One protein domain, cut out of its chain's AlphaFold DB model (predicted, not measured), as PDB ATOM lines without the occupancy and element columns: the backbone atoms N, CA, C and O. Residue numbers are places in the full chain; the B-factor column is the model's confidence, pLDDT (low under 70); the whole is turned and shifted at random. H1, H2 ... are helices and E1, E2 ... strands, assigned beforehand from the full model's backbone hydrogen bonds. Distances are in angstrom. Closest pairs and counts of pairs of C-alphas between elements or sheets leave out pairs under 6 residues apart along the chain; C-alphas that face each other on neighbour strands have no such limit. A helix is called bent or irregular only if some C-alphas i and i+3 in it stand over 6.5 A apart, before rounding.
ATOM      1  N   LYS A  17     171.559 183.248 197.424       84.81
ATOM      2  CA  LYS A  17     171.295 183.658 196.030       84.81
ATOM      3  C   LYS A  17     171.790 182.622 195.015       84.81
ATOM      4  O   LYS A  17     171.096 182.345 194.046       84.81
ATOM      5  N   LEU A  18     172.951 182.013 195.269       88.00
ATOM      6  CA  LEU A  18     173.533 180.981 194.405       88.00
ATOM      7  C   LEU A  18     172.595 179.777 194.209       88.00
ATOM      8  O   LEU A  18     172.472 179.269 193.098       88.00
ATOM      9  N   VAL A  19     171.914 179.343 195.274       90.25
ATOM     10  CA  VAL A  19     170.976 178.215 195.215       90.25
ATOM     11  C   VAL A  19     169.697 178.628 194.489       90.25
ATOM     12  O   VAL A  19     169.216 177.883 193.643       90.25
ATOM     13  N   LEU A  20     169.191 179.840 194.743       90.12
ATOM     14  CA  LEU A  20     168.009 180.368 194.051       90.12
ATOM     15  C   LEU A  20     168.228 180.484 192.541       90.12
ATOM     16  O   LEU A  20     167.370 180.066 191.772       90.12
ATOM     17  N   VAL A  21     169.390 180.979 192.105       88.56
ATOM     18  CA  VAL A  21     169.754 181.029 190.678       88.56
ATOM     19  C   VAL A  21     169.721 179.629 190.059       88.56
ATOM     20  O   VAL A  21     169.181 179.461 188.969       88.56
ATOM     21  N   LYS A  22     170.234 178.615 190.771       90.00
ATOM     22  CA  LYS A  22     170.184 177.222 190.311       90.00
ATOM     23  C   LYS A  22     168.768 176.670 190.242       90.00
ATOM     24  O   LYS A  22     168.447 175.997 189.275       90.00
ATOM     25  N   ILE A  23     167.911 176.986 191.210       91.56
ATOM     26  CA  ILE A  23     166.491 176.612 191.161       91.56
ATOM     27  C   ILE A  23     165.828 177.242 189.933       91.56
ATOM     28  O   ILE A  23     165.192 176.534 189.157       91.56
ATOM     29  N   PHE A  24     166.031 178.544 189.708       89.38
ATOM     30  CA  PHE A  24     165.484 179.225 188.538       89.38
ATOM     31  C   PHE A  24     165.980 178.609 187.224       89.38
ATOM     32  O   PHE A  24     165.185 178.493 186.301       89.38
ATOM     33  N   GLU A  25     167.231 178.148 187.134       87.06
ATOM     34  CA  GLU A  25     167.771 177.480 185.937       87.06
ATOM     35  C   GLU A  25     166.918 176.272 185.494       87.06
ATOM     36  O   GLU A  25     166.689 176.101 184.296       87.06
ATOM     37  N   TYR A  26     166.373 175.504 186.443       88.19
ATOM     38  CA  TYR A  26     165.522 174.338 186.169       88.19
ATOM     39  C   TYR A  26     164.046 174.668 185.922       88.19
ATOM     40  O   TYR A  26     163.311 173.829 185.403       88.19
ATOM     41  N   LEU A  27     163.595 175.863 186.301       87.69
ATOM     42  CA  LEU A  27     162.199 176.268 186.170       87.69
ATOM     43  C   LEU A  27     161.892 176.806 184.770       87.69
ATOM     44  O   LEU A  27     162.733 177.460 184.142       87.69
ATOM     45  N   SER A  28     160.657 176.583 184.311       84.31
ATOM     46  CA  SER A  28     160.130 177.243 183.113       84.31
ATOM     47  C   SER A  28     159.972 178.743 183.362       84.31
ATOM     48  O   SER A  28     159.832 179.173 184.503       84.31
ATOM     49  N   TRP A  29     159.965 179.557 182.306       80.38
ATOM     50  CA  TRP A  29     159.797 181.010 182.426       80.38
ATOM     51  C   TRP A  29     158.610 181.422 183.311       80.38
ATOM     52  O   TRP A  29     158.756 182.275 184.186       80.38
ATOM     53  N   ARG A  30     157.470 180.746 183.141       80.88
ATOM     54  CA  ARG A  30     156.263 180.937 183.949       80.88
ATOM     55  C   ARG A  30     156.524 180.671 185.428       80.88
ATOM     56  O   ARG A  30     156.231 181.509 186.275       80.88
ATOM     57  N   ASP A  31     157.097 179.515 185.741       87.31
ATOM     58  CA  ASP A  31     157.329 179.128 187.132       87.31
ATOM     59  C   ASP A  31     158.364 180.045 187.785       87.31
ATOM     60  O   ASP A  31     158.234 180.376 188.961       87.31
ATOM     61  N   ARG A  32     159.352 180.529 187.015       88.25
ATOM     62  CA  ARG A  32     160.292 181.560 187.477       88.25
ATOM     63  C   ARG A  32     159.558 182.853 187.838       88.25
ATOM     64  O   ARG A  32     159.859 183.433 188.877       88.25
ATOM     65  N   ALA A  33     158.599 183.282 187.019       86.06
ATOM     66  CA  ALA A  33     157.809 184.482 187.267       86.06
ATOM     67  C   ALA A  33     156.968 184.359 188.552       86.06
ATOM     68  O   ALA A  33     157.075 185.213 189.430       86.06
ATOM     69  N   HIS A  34     156.228 183.258 188.737       87.81
ATOM     70  CA  HIS A  34     155.484 183.020 189.984       87.81
ATOM     71  C   HIS A  34     156.404 182.937 191.206       87.81
ATOM     72  O   HIS A  34     156.140 183.553 192.239       87.81
ATOM     73  N   ALA A  35     157.514 182.208 191.088       89.25
ATOM     74  CA  ALA A  35     158.496 182.062 192.152       89.25
ATOM     75  C   ALA A  35     159.130 183.409 192.548       89.25
ATOM     76  O   ALA A  35     159.349 183.662 193.735       89.25
ATOM     77  N   ALA A  36     159.383 184.301 191.587       88.25
ATOM     78  CA  ALA A  36     159.935 185.630 191.839       88.25
ATOM     79  C   ALA A  36     158.999 186.517 192.680       88.25
ATOM     80  O   ALA A  36     159.482 187.315 193.480       88.25
ATOM     81  N   LEU A  37     157.680 186.344 192.554       87.44
ATOM     82  CA  LEU A  37     156.673 187.131 193.280       87.44
ATOM     83  C   LEU A  37     156.482 186.701 194.742       87.44
ATOM     84  O   LEU A  37     155.814 187.400 195.499       87.44
ATOM     85  N   THR A  38     157.075 185.583 195.169       88.38
ATOM     86  CA  THR A  38     156.903 185.060 196.536       88.38
ATOM     87  C   THR A  38     157.503 185.974 197.606       88.38
ATOM     88  O   THR A  38     156.907 186.182 198.660       88.38
ATOM     89  N   CYS A  39     158.699 186.518 197.363       87.12
ATOM     90  CA  CYS A  39     159.352 187.461 198.264       87.12
ATOM     91  C   CYS A  39     160.445 188.273 197.550       87.12
ATOM     92  O   CYS A  39     161.011 187.851 196.540       87.12
ATOM     93  N   LYS A  40     160.825 189.416 198.141       84.62
ATOM     94  CA  LYS A  40     161.839 190.337 197.581       84.62
ATOM     95  C   LYS A  40     163.173 189.655 197.263       84.62
ATOM     96  O   LYS A  40     163.820 189.971 196.273       84.62
ATOM     97  N   ARG A  41     163.601 188.689 198.083       86.06
ATOM     98  CA  ARG A  41     164.881 187.994 197.871       86.06
ATOM     99  C   ARG A  41     164.856 187.075 196.648       86.06
ATOM    100  O   ARG A  41     165.870 186.958 195.955       86.06
ATOM    101  N   TRP A  42     163.716 186.445 196.376       89.50
ATOM    102  CA  TRP A  42     163.521 185.626 195.182       89.50
ATOM    103  C   TRP A  42     163.441 186.503 193.936       89.50
ATOM    104  O   TRP A  42     164.137 186.212 192.968       89.50
ATOM    105  N   LEU A  43     162.740 187.638 194.004       86.31
ATOM    106  CA  LEU A  43     162.742 188.649 192.945       86.31
ATOM    107  C   LEU A  43     164.160 189.155 192.617       86.31
ATOM    108  O   LEU A  43     164.571 189.172 191.458       86.31
ATOM    109  N   ASN A  44     164.956 189.490 193.634       84.94
ATOM    110  CA  ASN A  44     166.337 189.953 193.444       84.94
ATOM    111  C   ASN A  44     167.245 188.869 192.846       84.94
ATOM    112  O   ASN A  44     168.238 189.168 192.176       84.94
ATOM    113  N   SER A  45     166.920 187.602 193.097       86.81
ATOM    114  CA  SER A  45     167.616 186.461 192.502       86.81
ATOM    115  C   SER A  45     167.152 186.204 191.068       86.81
ATOM    116  O   SER A  45     167.981 185.862 190.232       86.81
ATOM    117  N   PHE A  46     165.877 186.450 190.757       85.69
ATOM    118  CA  PHE A  46     165.340 186.407 189.398       85.69
ATOM    119  C   PHE A  46     165.994 187.460 188.501       85.69
ATOM    120  O   PHE A  46     166.324 187.161 187.363       85.69
ATOM    121  N   CYS A  47     166.299 188.651 189.020       82.19
ATOM    122  CA  CYS A  47     167.009 189.705 188.283       82.19
ATOM    123  C   CYS A  47     168.508 189.414 188.055       82.19
ATOM    124  O   CYS A  47     169.213 190.228 187.460       82.19
ATOM    125  N   ALA A  48     169.043 188.298 188.566       83.81
ATOM    126  CA  ALA A  48     170.466 187.996 188.458       83.81
ATOM    127  C   ALA A  48     170.861 187.636 187.015       83.81
ATOM    128  O   ALA A  48     170.170 186.837 186.383       83.81
ATOM    129  N   PRO A  49     172.013 188.120 186.515       81.69
ATOM    130  CA  PRO A  49     172.428 187.932 185.122       81.69
ATOM    131  C   PRO A  49     172.519 186.461 184.713       81.69
ATOM    132  O   PRO A  49     172.200 186.109 183.582       81.69
ATOM    133  N   ASP A  50     172.915 185.590 185.642       84.56
ATOM    134  CA  ASP A  50     173.060 184.155 185.402       84.56
ATOM    135  C   ASP A  50     171.735 183.484 184.996       84.56
ATOM    136  O   ASP A  50     171.752 182.557 184.190       84.56
ATOM    137  N   VAL A  51     170.591 183.981 185.485       84.50
ATOM    138  CA  VAL A  51     169.254 183.451 185.150       84.50
ATOM    139  C   VAL A  51     168.860 183.792 183.707       84.50
ATOM    140  O   VAL A  51     168.152 183.018 183.059       84.50
ATOM    141  N   TRP A  52     169.347 184.923 183.187       85.50
ATOM    142  CA  TRP A  52     168.988 185.470 181.872       85.50
ATOM    143  C   TRP A  52     169.952 185.097 180.751       85.50
ATOM    144  O   TRP A  52     169.690 185.427 179.597       85.50
ATOM    145  N   ARG A  53     171.037 184.369 181.048       84.81
ATOM    146  CA  ARG A  53     171.973 183.898 180.012       84.81
ATOM    147  C   ARG A  53     171.297 183.063 178.936       84.81
ATOM    148  O   ARG A  53     171.667 183.165 177.770       84.81
ATOM    149  N   SER A  54     170.310 182.261 179.323       82.81
ATOM    150  CA  SER A  54     169.485 181.479 178.408       82.81
ATOM    151  C   SER A  54     168.038 181.945 178.505       82.81
ATOM    152  O   SER A  54     167.331 181.595 179.452       82.81
ATOM    153  N   PHE A  55     167.594 182.721 177.520       84.69
ATOM    154  CA  PHE A  55     166.213 183.165 177.410       84.69
ATOM    155  C   PHE A  55     165.454 182.231 176.467       84.69
ATOM    156  O   PHE A  55     165.772 182.106 175.285       84.69
ATOM    157  N   THR A  56     164.454 181.540 177.015       84.12
ATOM    158  CA  THR A  56     163.514 180.740 176.227       84.12
ATOM    159  C   THR A  56     162.192 181.479 176.184       84.12
ATOM    160  O   THR A  56     161.580 181.708 177.227       84.12
ATOM    161  N   TYR A  57     161.768 181.867 174.987       82.88
ATOM    162  CA  TYR A  57     160.457 182.468 174.805       82.88
ATOM    163  C   TYR A  57     159.390 181.382 174.932       82.88
ATOM    164  O   TYR A  57     159.476 180.354 174.266       82.88
ATOM    165  N   HIS A  58     158.383 181.604 175.771       79.12
ATOM    166  CA  HIS A  58     157.221 180.730 175.840       79.12
ATOM    167  C   HIS A  58     156.012 181.482 175.285       79.12
ATOM    168  O   HIS A  58     155.663 182.542 175.819       79.12
ATOM    169  N   PRO A  59     155.388 180.980 174.205       71.12
ATOM    170  CA  PRO A  59     154.189 181.604 173.683       71.12
ATOM    171  C   PRO A  59     153.059 181.495 174.711       71.12
ATOM    172  O   PRO A  59     153.001 180.523 175.477       71.12
ATOM    173  N   PRO A  60     152.147 182.474 174.739       72.12
ATOM    174  CA  PRO A  60     150.904 182.306 175.469       72.12
ATOM    175  C   PRO A  60     150.105 181.130 174.887       72.12
ATOM    176  O   PRO A  60     150.102 180.904 173.680       72.12
ATOM    177  N   ALA A  61     149.437 180.366 175.754       66.69
ATOM    178  CA  ALA A  61     148.675 179.178 175.353       66.69
ATOM    179  C   ALA A  61     147.393 179.513 174.565       66.69
ATOM    180  O   ALA A  61     146.829 178.651 173.900       66.69
ATOM    181  N   GLN A  62     146.934 180.762 174.649       71.56
ATOM    182  CA  GLN A  62     145.749 181.270 173.974       71.56
ATOM    183  C   GLN A  62     146.101 182.581 173.271       71.56
ATOM    184  O   GLN A  62     146.966 183.323 173.738       71.56
ATOM    185  N   GLY A  63     145.417 182.882 172.164       70.25
ATOM    186  CA  GLY A  63     145.515 184.192 171.524       70.25
ATOM    187  C   GLY A  63     145.098 185.293 172.499       70.25
ATOM    188  O   GLY A  63     143.978 185.287 173.008       70.25
ATOM    189  N   LEU A  64     146.012 186.222 172.768       78.69
ATOM    190  CA  LEU A  64     145.772 187.352 173.665       78.69
ATOM    191  C   LEU A  64     144.870 188.390 172.994       78.69
ATOM    192  O   LEU A  64     144.809 188.518 171.767       78.69
ATOM    193  N   THR A  65     144.196 189.192 173.812       83.81
ATOM    194  CA  THR A  65     143.532 190.399 173.316       83.81
ATOM    195  C   THR A  65     144.573 191.419 172.851       83.81
ATOM    196  O   THR A  65     145.730 191.411 173.274       83.81
ATOM    197  N   ARG A  66     144.159 192.362 171.999       83.75
ATOM    198  CA  ARG A  66     145.054 193.420 171.504       83.75
ATOM    199  C   ARG A  66     145.758 194.178 172.637       83.75
ATOM    200  O   ARG A  66     146.961 194.399 172.562       83.75
ATOM    201  N   LEU A  67     145.023 194.520 173.697       84.94
ATOM    202  CA  LEU A  67     145.579 195.214 174.860       84.94
ATOM    203  C   LEU A  67     146.608 194.351 175.601       84.94
ATOM    204  O   LEU A  67     147.654 194.853 176.001       84.94
ATOM    205  N   GLN A  68     146.345 193.051 175.751       84.75
ATOM    206  CA  GLN A  68     147.285 192.123 176.385       84.75
ATOM    207  C   GLN A  68     148.580 191.985 175.572       84.75
ATOM    208  O   GLN A  68     149.659 191.938 176.161       84.75
ATOM    209  N   TYR A  69     148.502 191.982 174.237       86.75
ATOM    210  CA  TYR A  69     149.693 192.025 173.385       86.75
ATOM    211  C   TYR A  69     150.491 193.316 173.565       86.75
ATOM    212  O   TYR A  69     151.718 193.264 173.694       86.75
ATOM    213  N   ASP A  70     149.817 194.467 173.601       87.75
ATOM    214  CA  ASP A  70     150.473 195.760 173.792       87.75
ATOM    215  C   ASP A  70     151.150 195.845 175.170       87.75
ATOM    216  O   ASP A  70     152.332 196.193 175.241       87.75
ATOM    217  N   LEU A  71     150.469 195.413 176.238       85.44
ATOM    218  CA  LEU A  71     151.035 195.328 177.589       85.44
ATOM    219  C   LEU A  71     152.225 194.365 177.645       85.44
ATOM    220  O   LEU A  71     153.306 194.751 178.092       85.44
ATOM    221  N   LYS A  72     152.077 193.132 177.140       85.00
ATOM    222  CA  LYS A  72     153.165 192.137 177.133       85.00
ATOM    223  C   LYS A  72     154.380 192.645 176.376       85.00
ATOM    224  O   LYS A  72     155.499 192.497 176.855       85.00
ATOM    225  N   THR A  73     154.170 193.305 175.243       88.56
ATOM    226  CA  THR A  73     155.254 193.943 174.488       88.56
ATOM    227  C   THR A  73     155.943 195.027 175.304       88.56
ATOM    228  O   THR A  73     157.168 195.050 175.363       88.56
ATOM    229  N   TYR A  74     155.175 195.927 175.919       88.19
ATOM    230  CA  TYR A  74     155.719 197.036 176.695       88.19
ATOM    231  C   TYR A  74     156.596 196.537 177.850       88.19
ATOM    232  O   TYR A  74     157.759 196.934 177.967       88.19
ATOM    233  N   PHE A  75     156.078 195.604 178.657       85.31
ATOM    234  CA  PHE A  75     156.819 195.040 179.783       85.31
ATOM    235  C   PHE A  75     158.036 194.240 179.331       85.31
ATOM    236  O   PHE A  75     159.108 194.375 179.922       85.31
ATOM    237  N   LEU A  76     157.909 193.444 178.267       85.81
ATOM    238  CA  LEU A  76     159.035 192.675 177.751       85.81
ATOM    239  C   LEU A  76     160.116 193.594 177.177       85.81
ATOM    240  O   LEU A  76     161.287 193.400 177.476       85.81
ATOM    241  N   GLY A  77     159.742 194.638 176.435       87.81
ATOM    242  CA  GLY A  77     160.678 195.641 175.928       87.81
ATOM    243  C   GLY A  77     161.414 196.364 177.057       87.81
ATOM    244  O   GLY A  77     162.630 196.546 176.992       87.81
ATOM    245  N   ARG A  78     160.708 196.712 178.139       84.31
ATOM    246  CA  ARG A  78     161.315 197.301 179.342       84.31
ATOM    247  C   ARG A  78     162.263 196.322 180.040       84.31
ATOM    248  O   ARG A  78     163.366 196.715 180.404       84.31
ATOM    249  N   GLY A  79     161.868 195.055 180.174       81.88
ATOM    250  CA  GLY A  79     162.703 193.992 180.732       81.88
ATOM    251  C   GLY A  79     163.972 193.766 179.912       81.88
ATOM    252  O   GLY A  79     165.069 193.806 180.461       81.88
ATOM    253  N   ILE A  80     163.843 193.629 178.590       85.50
ATOM    254  CA  ILE A  80     164.965 193.448 177.656       85.50
ATOM    255  C   ILE A  80     165.958 194.609 177.764       85.50
ATOM    256  O   ILE A  80     167.156 194.371 177.779       85.50
ATOM    257  N   ARG A  81     165.510 195.856 177.942       84.44
ATOM    258  CA  ARG A  81     166.439 196.987 178.144       84.44
ATOM    259  C   ARG A  81     167.312 196.845 179.399       84.44
ATOM    260  O   ARG A  81     168.418 197.380 179.427       84.44
ATOM    261  N   ILE A  82     166.836 196.126 180.416       79.56
ATOM    262  CA  ILE A  82     167.549 195.917 181.683       79.56
ATOM    263  C   ILE A  82     168.432 194.664 181.622       79.56
ATOM    264  O   ILE A  82     169.611 194.735 181.953       79.56
ATOM    265  N   VAL A  83     167.882 193.522 181.190       81.62
ATOM    266  CA  VAL A  83     168.584 192.219 181.210       81.62
ATOM    267  C   VAL A  83     169.160 191.792 179.866       81.62
ATOM    268  O   VAL A  83     169.915 190.824 179.820       81.62
ATOM    269  N   GLY A  84     168.847 192.493 178.779       81.62
ATOM    270  CA  GLY A  84     169.239 192.112 177.420       81.62
ATOM    271  C   GLY A  84     170.750 192.025 177.228       81.62
ATOM    272  O   GLY A  84     171.228 191.213 176.442       81.62
ATOM    273  N   TRP A  85     171.520 192.765 178.030       82.69
ATOM    274  CA  TRP A  85     172.983 192.686 178.094       82.69
ATOM    275  C   TRP A  85     173.507 191.308 178.513       82.69
ATOM    276  O   TRP A  85     174.663 190.974 178.265       82.69
ATOM    277  N   HIS A  86     172.676 190.514 179.184       82.06
ATOM    278  CA  HIS A  86     173.036 189.203 179.704       82.06
ATOM    279  C   HIS A  86     172.603 188.055 178.794       82.06
ATOM    280  O   HIS A  86     172.945 186.914 179.094       82.06
ATOM    281  N   PHE A  87     171.898 188.323 177.690       84.94
ATOM    282  CA  PHE A  87     171.452 187.285 176.763       84.94
ATOM    283  C   PHE A  87     172.642 186.662 176.023       84.94
ATOM    284  O   PHE A  87     173.408 187.353 175.359       84.94
ATOM    285  N   GLN A  88     172.787 185.339 176.127       84.50
ATOM    286  CA  GLN A  88     173.794 184.564 175.387       84.50
ATOM    287  C   GLN A  88     173.138 183.545 174.459       84.50
ATOM    288  O   GLN A  88     173.571 183.362 173.325       84.50
ATOM    289  N   TYR A  89     172.071 182.903 174.932       86.69
ATOM    290  CA  TYR A  89     171.334 181.890 174.194       86.69
ATOM    291  C   TYR A  89     169.862 182.281 174.130       86.69
ATOM    292  O   TYR A  89     169.215 182.475 175.160       86.69
ATOM    293  N   LEU A  90     169.341 182.386 172.911       88.44
ATOM    294  CA  LEU A  90     167.928 182.618 172.644       88.44
ATOM    295  C   LEU A  90     167.329 181.337 172.076       88.44
ATOM    296  O   LEU A  90     167.814 180.811 171.074       88.44
ATOM    297  N   ARG A  91     166.282 180.829 172.722       88.31
ATOM    298  CA  ARG A  91     165.546 179.653 172.260       88.31
ATOM    299  C   ARG A  91     164.098 180.029 171.988       88.31
ATOM    300  O   ARG A  91     163.397 180.509 172.877       88.31
ATOM    301  N   PHE A  92     163.651 179.738 170.775       88.00
ATOM    302  CA  PHE A  92     162.269 179.910 170.350       88.00
ATOM    303  C   PHE A  92     161.699 178.517 170.047       88.00
ATOM    304  O   PHE A  92     162.124 177.898 169.070       88.00
ATOM    305  N   PRO A  93     160.854 177.954 170.927       83.06
ATOM    306  CA  PRO A  93     160.128 176.723 170.639       83.06
ATOM    307  C   PRO A  93     159.098 176.964 169.528       83.06
ATOM    308  O   PRO A  93     158.839 178.104 169.154       83.06
ATOM    309  N   GLU A  94     158.513 175.893 168.996       83.62
ATOM    310  CA  GLU A  94     157.434 175.999 168.011       83.62
ATOM    311  C   GLU A  94     156.231 176.730 168.628       83.62
ATOM    312  O   GLU A  94     155.773 176.382 169.718       83.62
ATOM    313  N   THR A  95     155.770 177.788 167.959       81.69
ATOM    314  CA  THR A  95     154.694 178.657 168.444       81.69
ATOM    315  C   THR A  95     153.675 178.896 167.340       81.69
ATOM    316  O   THR A  95     154.060 179.243 166.227       81.69
ATOM    317  N   GLU A  96     152.387 178.809 167.662       83.00
ATOM    318  CA  GLU A  96     151.310 179.182 166.731       83.00
ATOM    319  C   GLU A  96     151.110 180.707 166.662       83.00
ATOM    320  O   GLU A  96     150.713 181.250 165.631       83.00
ATOM    321  N   ASP A  97     151.441 181.422 167.744       85.44
ATOM    322  CA  ASP A  97     151.368 182.883 167.820       85.44
ATOM    323  C   ASP A  97     152.620 183.546 167.223       85.44
ATOM    324  O   ASP A  97     153.497 184.085 167.909       85.44
ATOM    325  N   TYR A  98     152.695 183.512 165.893       87.19
ATOM    326  CA  TYR A  98     153.751 184.179 165.132       87.19
ATOM    327  C   TYR A  98     153.753 185.701 165.321       87.19
ATOM    328  O   TYR A  98     154.793 186.336 165.136       87.19
ATOM    329  N   PHE A  99     152.613 186.302 165.682       87.00
ATOM    330  CA  PHE A  99     152.515 187.747 165.871       87.00
ATOM    331  C   PHE A  99     153.341 188.187 167.077       87.00
ATOM    332  O   PHE A  99     154.194 189.072 166.947       87.00
ATOM    333  N   MET A 100     153.147 187.542 168.231       86.44
ATOM    334  CA  MET A 100     153.966 187.858 169.396       86.44
ATOM    335  C   MET A 100     155.401 187.423 169.243       86.44
ATOM    336  O   MET A 100     156.278 188.183 169.644       86.44
ATOM    337  N   LEU A 101     155.659 186.265 168.632       89.12
ATOM    338  CA  LEU A 101     157.028 185.857 168.349       89.12
ATOM    339  C   LEU A 101     157.763 186.945 167.552       89.12
ATOM    340  O   LEU A 101     158.825 187.397 167.972       89.12
ATOM    341  N   ASN A 102     157.169 187.425 166.456       90.69
ATOM    342  CA  ASN A 102     157.755 188.488 165.643       90.69
ATOM    343  C   ASN A 102     157.956 189.776 166.450       90.69
ATOM    344  O   ASN A 102     158.996 190.417 166.353       90.69
ATOM    345  N   ARG A 103     156.996 190.143 167.299       90.81
ATOM    346  CA  ARG A 103     157.094 191.343 168.136       90.81
ATOM    347  C   ARG A 103     158.215 191.239 169.174       90.81
ATOM    348  O   ARG A 103     158.966 192.195 169.345       90.81
ATOM    349  N   VAL A 104     158.380 190.081 169.812       89.38
ATOM    350  CA  VAL A 104     159.496 189.806 170.730       89.38
ATOM    351  C   VAL A 104     160.833 189.814 169.993       89.38
ATOM    352  O   VAL A 104     161.780 190.434 170.470       89.38
ATOM    353  N   LEU A 105     160.913 189.178 168.823       90.25
ATOM    354  CA  LEU A 105     162.119 189.185 167.996       90.25
ATOM    355  C   LEU A 105     162.512 190.605 167.584       90.25
ATOM    356  O   LEU A 105     163.680 190.955 167.712       90.25
ATOM    357  N   SER A 106     161.549 191.436 167.181       92.75
ATOM    358  CA  SER A 106     161.790 192.845 166.860       92.75
ATOM    359  C   SER A 106     162.316 193.634 168.058       92.75
ATOM    360  O   SER A 106     163.258 194.399 167.897       92.75
ATOM    361  N   LEU A 107     161.774 193.422 169.265       90.88
ATOM    362  CA  LEU A 107     162.283 194.073 170.481       90.88
ATOM    363  C   LEU A 107     163.727 193.669 170.796       90.88
ATOM    364  O   LEU A 107     164.540 194.497 171.201       90.88
ATOM    365  N   ILE A 108     164.039 192.382 170.632       89.00
ATOM    366  CA  ILE A 108     165.387 191.856 170.852       89.00
ATOM    367  C   ILE A 108     166.350 192.409 169.790       89.00
ATOM    368  O   ILE A 108     167.457 192.820 170.128       89.00
ATOM    369  N   ALA A 109     165.928 192.447 168.526       90.50
ATOM    370  CA  ALA A 109     166.710 193.002 167.429       90.50
ATOM    371  C   ALA A 109     166.989 194.497 167.643       90.50
ATOM    372  O   ALA A 109     168.149 194.893 167.625       90.50
ATOM    373  N   GLU A 110     165.961 195.295 167.955       90.94
ATOM    374  CA  GLU A 110     166.092 196.726 168.268       90.94
ATOM    375  C   GLU A 110     167.082 196.954 169.422       90.94
ATOM    376  O   GLU A 110     167.923 197.853 169.366       90.94
ATOM    377  N   PHE A 111     167.028 196.112 170.459       88.88
ATOM    378  CA  PHE A 111     167.965 196.185 171.577       88.88
ATOM    379  C   PHE A 111     169.416 195.915 171.146       88.88
ATOM    380  O   PHE A 111     170.313 196.670 171.524       88.88
ATOM    381  N   PHE A 112     169.665 194.872 170.350       84.88
ATOM    382  CA  PHE A 112     171.017 194.561 169.875       84.88
ATOM    383  C   PHE A 112     171.543 195.574 168.853       84.88
ATOM    384  O   PHE A 112     172.734 195.881 168.865       84.88
ATOM    385  N   GLU A 113     170.678 196.140 168.011       88.31
ATOM    386  CA  GLU A 113     171.038 197.224 167.091       88.31
ATOM    387  C   GLU A 113     171.456 198.490 167.847       88.31
ATOM    388  O   GLU A 113     172.461 199.116 167.507       88.31
ATOM    389  N   ALA A 114     170.733 198.843 168.914       86.00
ATOM    390  CA  ALA A 114     171.094 199.960 169.783       86.00
ATOM    391  C   ALA A 114     172.389 199.704 170.580       86.00
ATOM    392  O   ALA A 114     173.053 200.649 171.022       86.00
ATOM    393  N   HIS A 115     172.761 198.435 170.774       80.50
ATOM    394  CA  HIS A 115     173.879 198.012 171.615       80.50
ATOM    395  C   HIS A 115     174.798 196.998 170.905       80.50
ATOM    396  O   HIS A 115     174.869 195.833 171.305       80.50
ATOM    397  N   PRO A 116     175.588 197.438 169.905       69.50
ATOM    398  CA  PRO A 116     176.426 196.554 169.086       69.50
ATOM    399  C   PRO A 116     177.575 195.870 169.852       69.50
ATOM    400  O   PRO A 116     178.155 194.913 169.350       69.50
ATOM    401  N   ASN A 117     177.902 196.325 171.070       65.19
ATOM    402  CA  ASN A 117     178.923 195.725 171.937       65.19
ATOM    403  C   ASN A 117     178.343 195.373 173.320       65.19
ATOM    404  O   ASN A 117     178.511 196.145 174.269       65.19
ATOM    405  N   PRO A 118     177.708 194.200 173.482       60.06
ATOM    406  CA  PRO A 118     177.104 193.795 174.754       60.06
ATOM    407  C   PRO A 118     178.135 193.464 175.853       60.06
ATOM    408  O   PRO A 118     177.800 193.424 177.033       60.06
ATOM    409  N   HIS A 119     179.406 193.249 175.492       54.88
ATOM    410  CA  HIS A 119     180.433 192.695 176.385       54.88
ATOM    411  C   HIS A 119     181.227 193.706 177.231       54.88
ATOM    412  O   HIS A 119     182.060 193.280 178.028       54.88
ATOM    413  N   ASN A 120     181.002 195.018 177.092       50.62
ATOM    414  CA  ASN A 120     181.845 196.032 177.748       50.62
ATOM    415  C   ASN A 120     181.250 196.628 179.038       50.62
ATOM    416  O   ASN A 120     181.724 197.660 179.512       50.62
ATOM    417  N   PHE A 121     180.206 196.013 179.606       52.19
ATOM    418  CA  PHE A 121     179.515 196.569 180.767       52.19
ATOM    419  C   PHE A 121     179.870 195.871 182.080       52.19
ATOM    420  O   PHE A 121     179.760 194.656 182.240       52.19
ATOM    421  N   SER A 122     180.278 196.703 183.038       43.41
ATOM    422  CA  SER A 122     180.532 196.343 184.427       43.41
ATOM    423  C   SER A 122     179.228 195.906 185.092       43.41
ATOM    424  O   SER A 122     178.245 196.647 185.100       43.41
ATOM    425  N   SER A 123     179.242 194.719 185.692       49.78
ATOM    426  CA  SER A 123     178.158 194.042 186.423       49.78
ATOM    427  C   SER A 123     177.600 194.798 187.647       49.78
ATOM    428  O   SER A 123     176.912 194.206 188.473       49.78
ATOM    429  N   ASN A 124     177.898 196.093 187.779       43.56
ATOM    430  CA  ASN A 124     177.623 196.923 188.950       43.56
ATOM    431  C   ASN A 124     176.639 198.075 188.672       43.56
ATOM    432  O   ASN A 124     176.428 198.906 189.555       43.56
ATOM    433  N   SER A 125     176.041 198.162 187.476       42.06
ATOM    434  CA  SER A 125     175.011 199.172 187.199       42.06
ATOM    435  C   SER A 125     173.700 198.780 187.881       42.06
ATOM    436  O   SER A 125     172.862 198.078 187.319       42.06
ATOM    437  N   LEU A 126     173.556 199.210 189.135       46.41
ATOM    438  CA  LEU A 126     172.345 199.117 189.947       46.41
ATOM    439  C   LEU A 126     171.272 200.074 189.402       46.41
ATOM    440  O   LEU A 126     170.869 201.024 190.067       46.41
ATOM    441  N   VAL A 127     170.795 199.851 188.177       44.44
ATOM    442  CA  VAL A 127     169.437 200.286 187.842       44.44
ATOM    443  C   VAL A 127     168.529 199.420 188.701       44.44
ATOM    444  O   VAL A 127     168.672 198.202 188.662       44.44
ATOM    445  N   SER A 128     167.663 200.031 189.513       48.25
ATOM    446  CA  SER A 128     166.767 199.348 190.453       48.25
ATOM    447  C   SER A 128     165.860 198.337 189.742       48.25
ATOM    448  O   SER A 128     164.696 198.601 189.451       48.25
ATOM    449  N   THR A 129     166.397 197.144 189.494       52.38
ATOM    450  CA  THR A 129     165.711 195.950 188.993       52.38
ATOM    451  C   THR A 129     164.530 195.576 189.887       52.38
ATOM    452  O   THR A 129     163.568 194.970 189.427       52.38
ATOM    453  N   GLU A 130     164.561 196.005 191.151       52.53
ATOM    454  CA  GLU A 130     163.522 195.749 192.149       52.53
ATOM    455  C   GLU A 130     162.162 196.370 191.801       52.53
ATOM    456  O   GLU A 130     161.139 195.822 192.196       52.53
ATOM    457  N   ILE A 131     162.125 197.481 191.054       52.69
ATOM    458  CA  ILE A 131     160.870 198.208 190.793       52.69
ATOM    459  C   ILE A 131     160.153 197.646 189.553       52.69
ATOM    460  O   ILE A 131     158.939 197.744 189.450       52.69
ATOM    461  N   LEU A 132     160.884 197.036 188.608       58.44
ATOM    462  CA  LEU A 132     160.377 196.800 187.244       58.44
ATOM    463  C   LEU A 132     160.101 195.330 186.910       58.44
ATOM    464  O   LEU A 132     159.232 195.027 186.093       58.44
ATOM    465  N   PHE A 133     160.816 194.403 187.549       70.06
ATOM    466  CA  PHE A 133     160.589 192.968 187.380       70.06
ATOM    467  C   PHE A 133     159.319 192.403 188.038       70.06
ATOM    468  O   PHE A 133     158.828 191.405 187.507       70.06
ATOM    469  N   PRO A 134     158.744 192.989 189.116       75.56
ATOM    470  CA  PRO A 134     157.473 192.516 189.660       75.56
ATOM    471  C   PRO A 134     156.347 192.560 188.631       75.56
ATOM    472  O   PRO A 134     155.619 191.587 188.498       75.56
ATOM    473  N   GLU A 135     156.232 193.651 187.868       77.44
ATOM    474  CA  GLU A 135     155.154 193.831 186.889       77.44
ATOM    475  C   GLU A 135     155.282 192.846 185.724       77.44
ATOM    476  O   GLU A 135     154.304 192.211 185.341       77.44
ATOM    477  N   LEU A 136     156.500 192.650 185.203       77.25
ATOM    478  CA  LEU A 136     156.756 191.663 184.151       77.25
ATOM    479  C   LEU A 136     156.472 190.234 184.639       77.25
ATOM    480  O   LEU A 136     155.862 189.446 183.916       77.25
ATOM    481  N   ALA A 137     156.898 189.905 185.862       79.12
ATOM    482  CA  ALA A 137     156.643 188.600 186.458       79.12
ATOM    483  C   ALA A 137     155.144 188.384 186.735       79.12
ATOM    484  O   ALA A 137     154.613 187.322 186.426       79.12
ATOM    485  N   ALA A 138     154.445 189.393 187.257       80.00
ATOM    486  CA  ALA A 138     153.004 189.351 187.508       80.00
ATOM    487  C   ALA A 138     152.210 189.209 186.210       80.00
ATOM    488  O   ALA A 138     151.286 188.404 186.135       80.00
ATOM    489  N   LEU A 139     152.595 189.936 185.163       77.88
ATOM    490  CA  LEU A 139     151.953 189.825 183.863       77.88
ATOM    491  C   LEU A 139     152.110 188.413 183.285       77.88
ATOM    492  O   LEU A 139     151.130 187.828 182.832       77.88
ATOM    493  N   GLU A 140     153.317 187.846 183.313       78.06
ATOM    494  CA  GLU A 140     153.527 186.487 182.810       78.06
ATOM    495  C   GLU A 140     152.770 185.441 183.637       78.06
ATOM    496  O   GLU A 140     152.178 184.521 183.073       78.06
ATOM    497  N   ALA A 141     152.751 185.612 184.959       77.44
ATOM    498  CA  ALA A 141     151.984 184.779 185.874       77.44
ATOM    499  C   ALA A 141     150.473 184.812 185.569       77.44
ATOM    500  O   ALA A 141     149.814 183.778 185.621       77.44
ATOM    501  N   ASN A 142     149.931 185.980 185.214       74.44
ATOM    502  CA  ASN A 142     148.495 186.178 184.990       74.44
ATOM    503  C   ASN A 142     148.032 185.808 183.574       74.44
ATOM    504  O   ASN A 142     146.906 185.359 183.391       74.44
ATOM    505  N   LEU A 143     148.876 185.995 182.554       69.38
ATOM    506  CA  LEU A 143     148.519 185.718 181.155       69.38
ATOM    507  C   LEU A 143     148.503 184.223 180.810       69.38
ATOM    508  O   LEU A 143     148.160 183.852 179.687       69.38
ATOM    509  N   SER A 144     148.884 183.360 181.748       56.00
ATOM    510  CA  SER A 144     148.915 181.921 181.544       56.00
ATOM    511  C   SER A 144     147.834 181.207 182.353       56.00
ATOM    512  O   SER A 144     148.136 180.545 183.343       56.00
TER     513      SER A 144
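AT A GLANCE: This is residues 17 to 144 of the 224 residues of the protein "F-box domain-containing protein" of Rodentolepis nana (UniProt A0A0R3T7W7). A long, kinked helix, H5, lies in the middle between H6 and H7, and H2 and H3 pack on H7 in a cluster of short helices with H1. A tiny pair of strands, E1 and E2, belongs to a strand-helix-strand unit with H5, two parallel neighbour strands with a helix between and a right-handed crossover. The printed part has 128 residues, mostly helix by class, in the order H1 H2 H3 H4 E1 H5 E2 H6 H7. It is compact, with a radius of gyration of the C-alphas of 14.2 A and spans of 37 by 35 by 25 A.

HOW THE PARTS SIT: H1, residues 17 to 26, touches H4, residues 49 to 52, closest at the C-alphas of Val 21 and Val 51, 6.1 A. H2, residues 29 to 36, and H3, residues 40 to 46, form a helical hairpin, closest at C-alphas 36 and 43, 4.3 A. E1, residues 54 to 56, and E2, residues 89 to 91, are parallel at 14 degrees, with N 55 and O 89 within hydrogen-bond range at 2.9 A. H5, residues 66 to 86, touches H6, residues 98 to 114, closest at C-alphas 77 and 107, 5.9 A. H7, residues 129 to 142, touches H5 at a steep tilt of 42 degrees, opposite ways, closest at C-alphas 75 and 136, 5.5 A. H7 also touches H2, closest at C-alphas 33 and 137, 4.4 A. H2, H3 and H6 have every O i to N i+4 pair within hydrogen-bond range; H1 has 5 of 6, H5 14 of 17, H7 7 of 10, and H4 is too short for one.

IN THESE COORDINATES: H1 begins at C-alpha 17, (171.295, 183.658, 196.030). H5 is 29.5 A long, with a kink of 49 degrees near residue 80, and is irregular: C-alphas 82 and 85 are 7.3 A apart. H6 is 23.9 A long. H7, 20.2 A, is only just irregular, C-alphas 131 and 134 being 6.7 A apart, and ends at C-alpha 142, (148.495, 186.178, 184.990).

THE WHOLE: The printed part has no cut, and its farthest C-alphas, of Gln 62 and Ser 122, are 39.3 A apart. The link from H6 to H7 is long. Residue 61, residues 116 to 132 and residues 143 to 144 have pLDDT under 70.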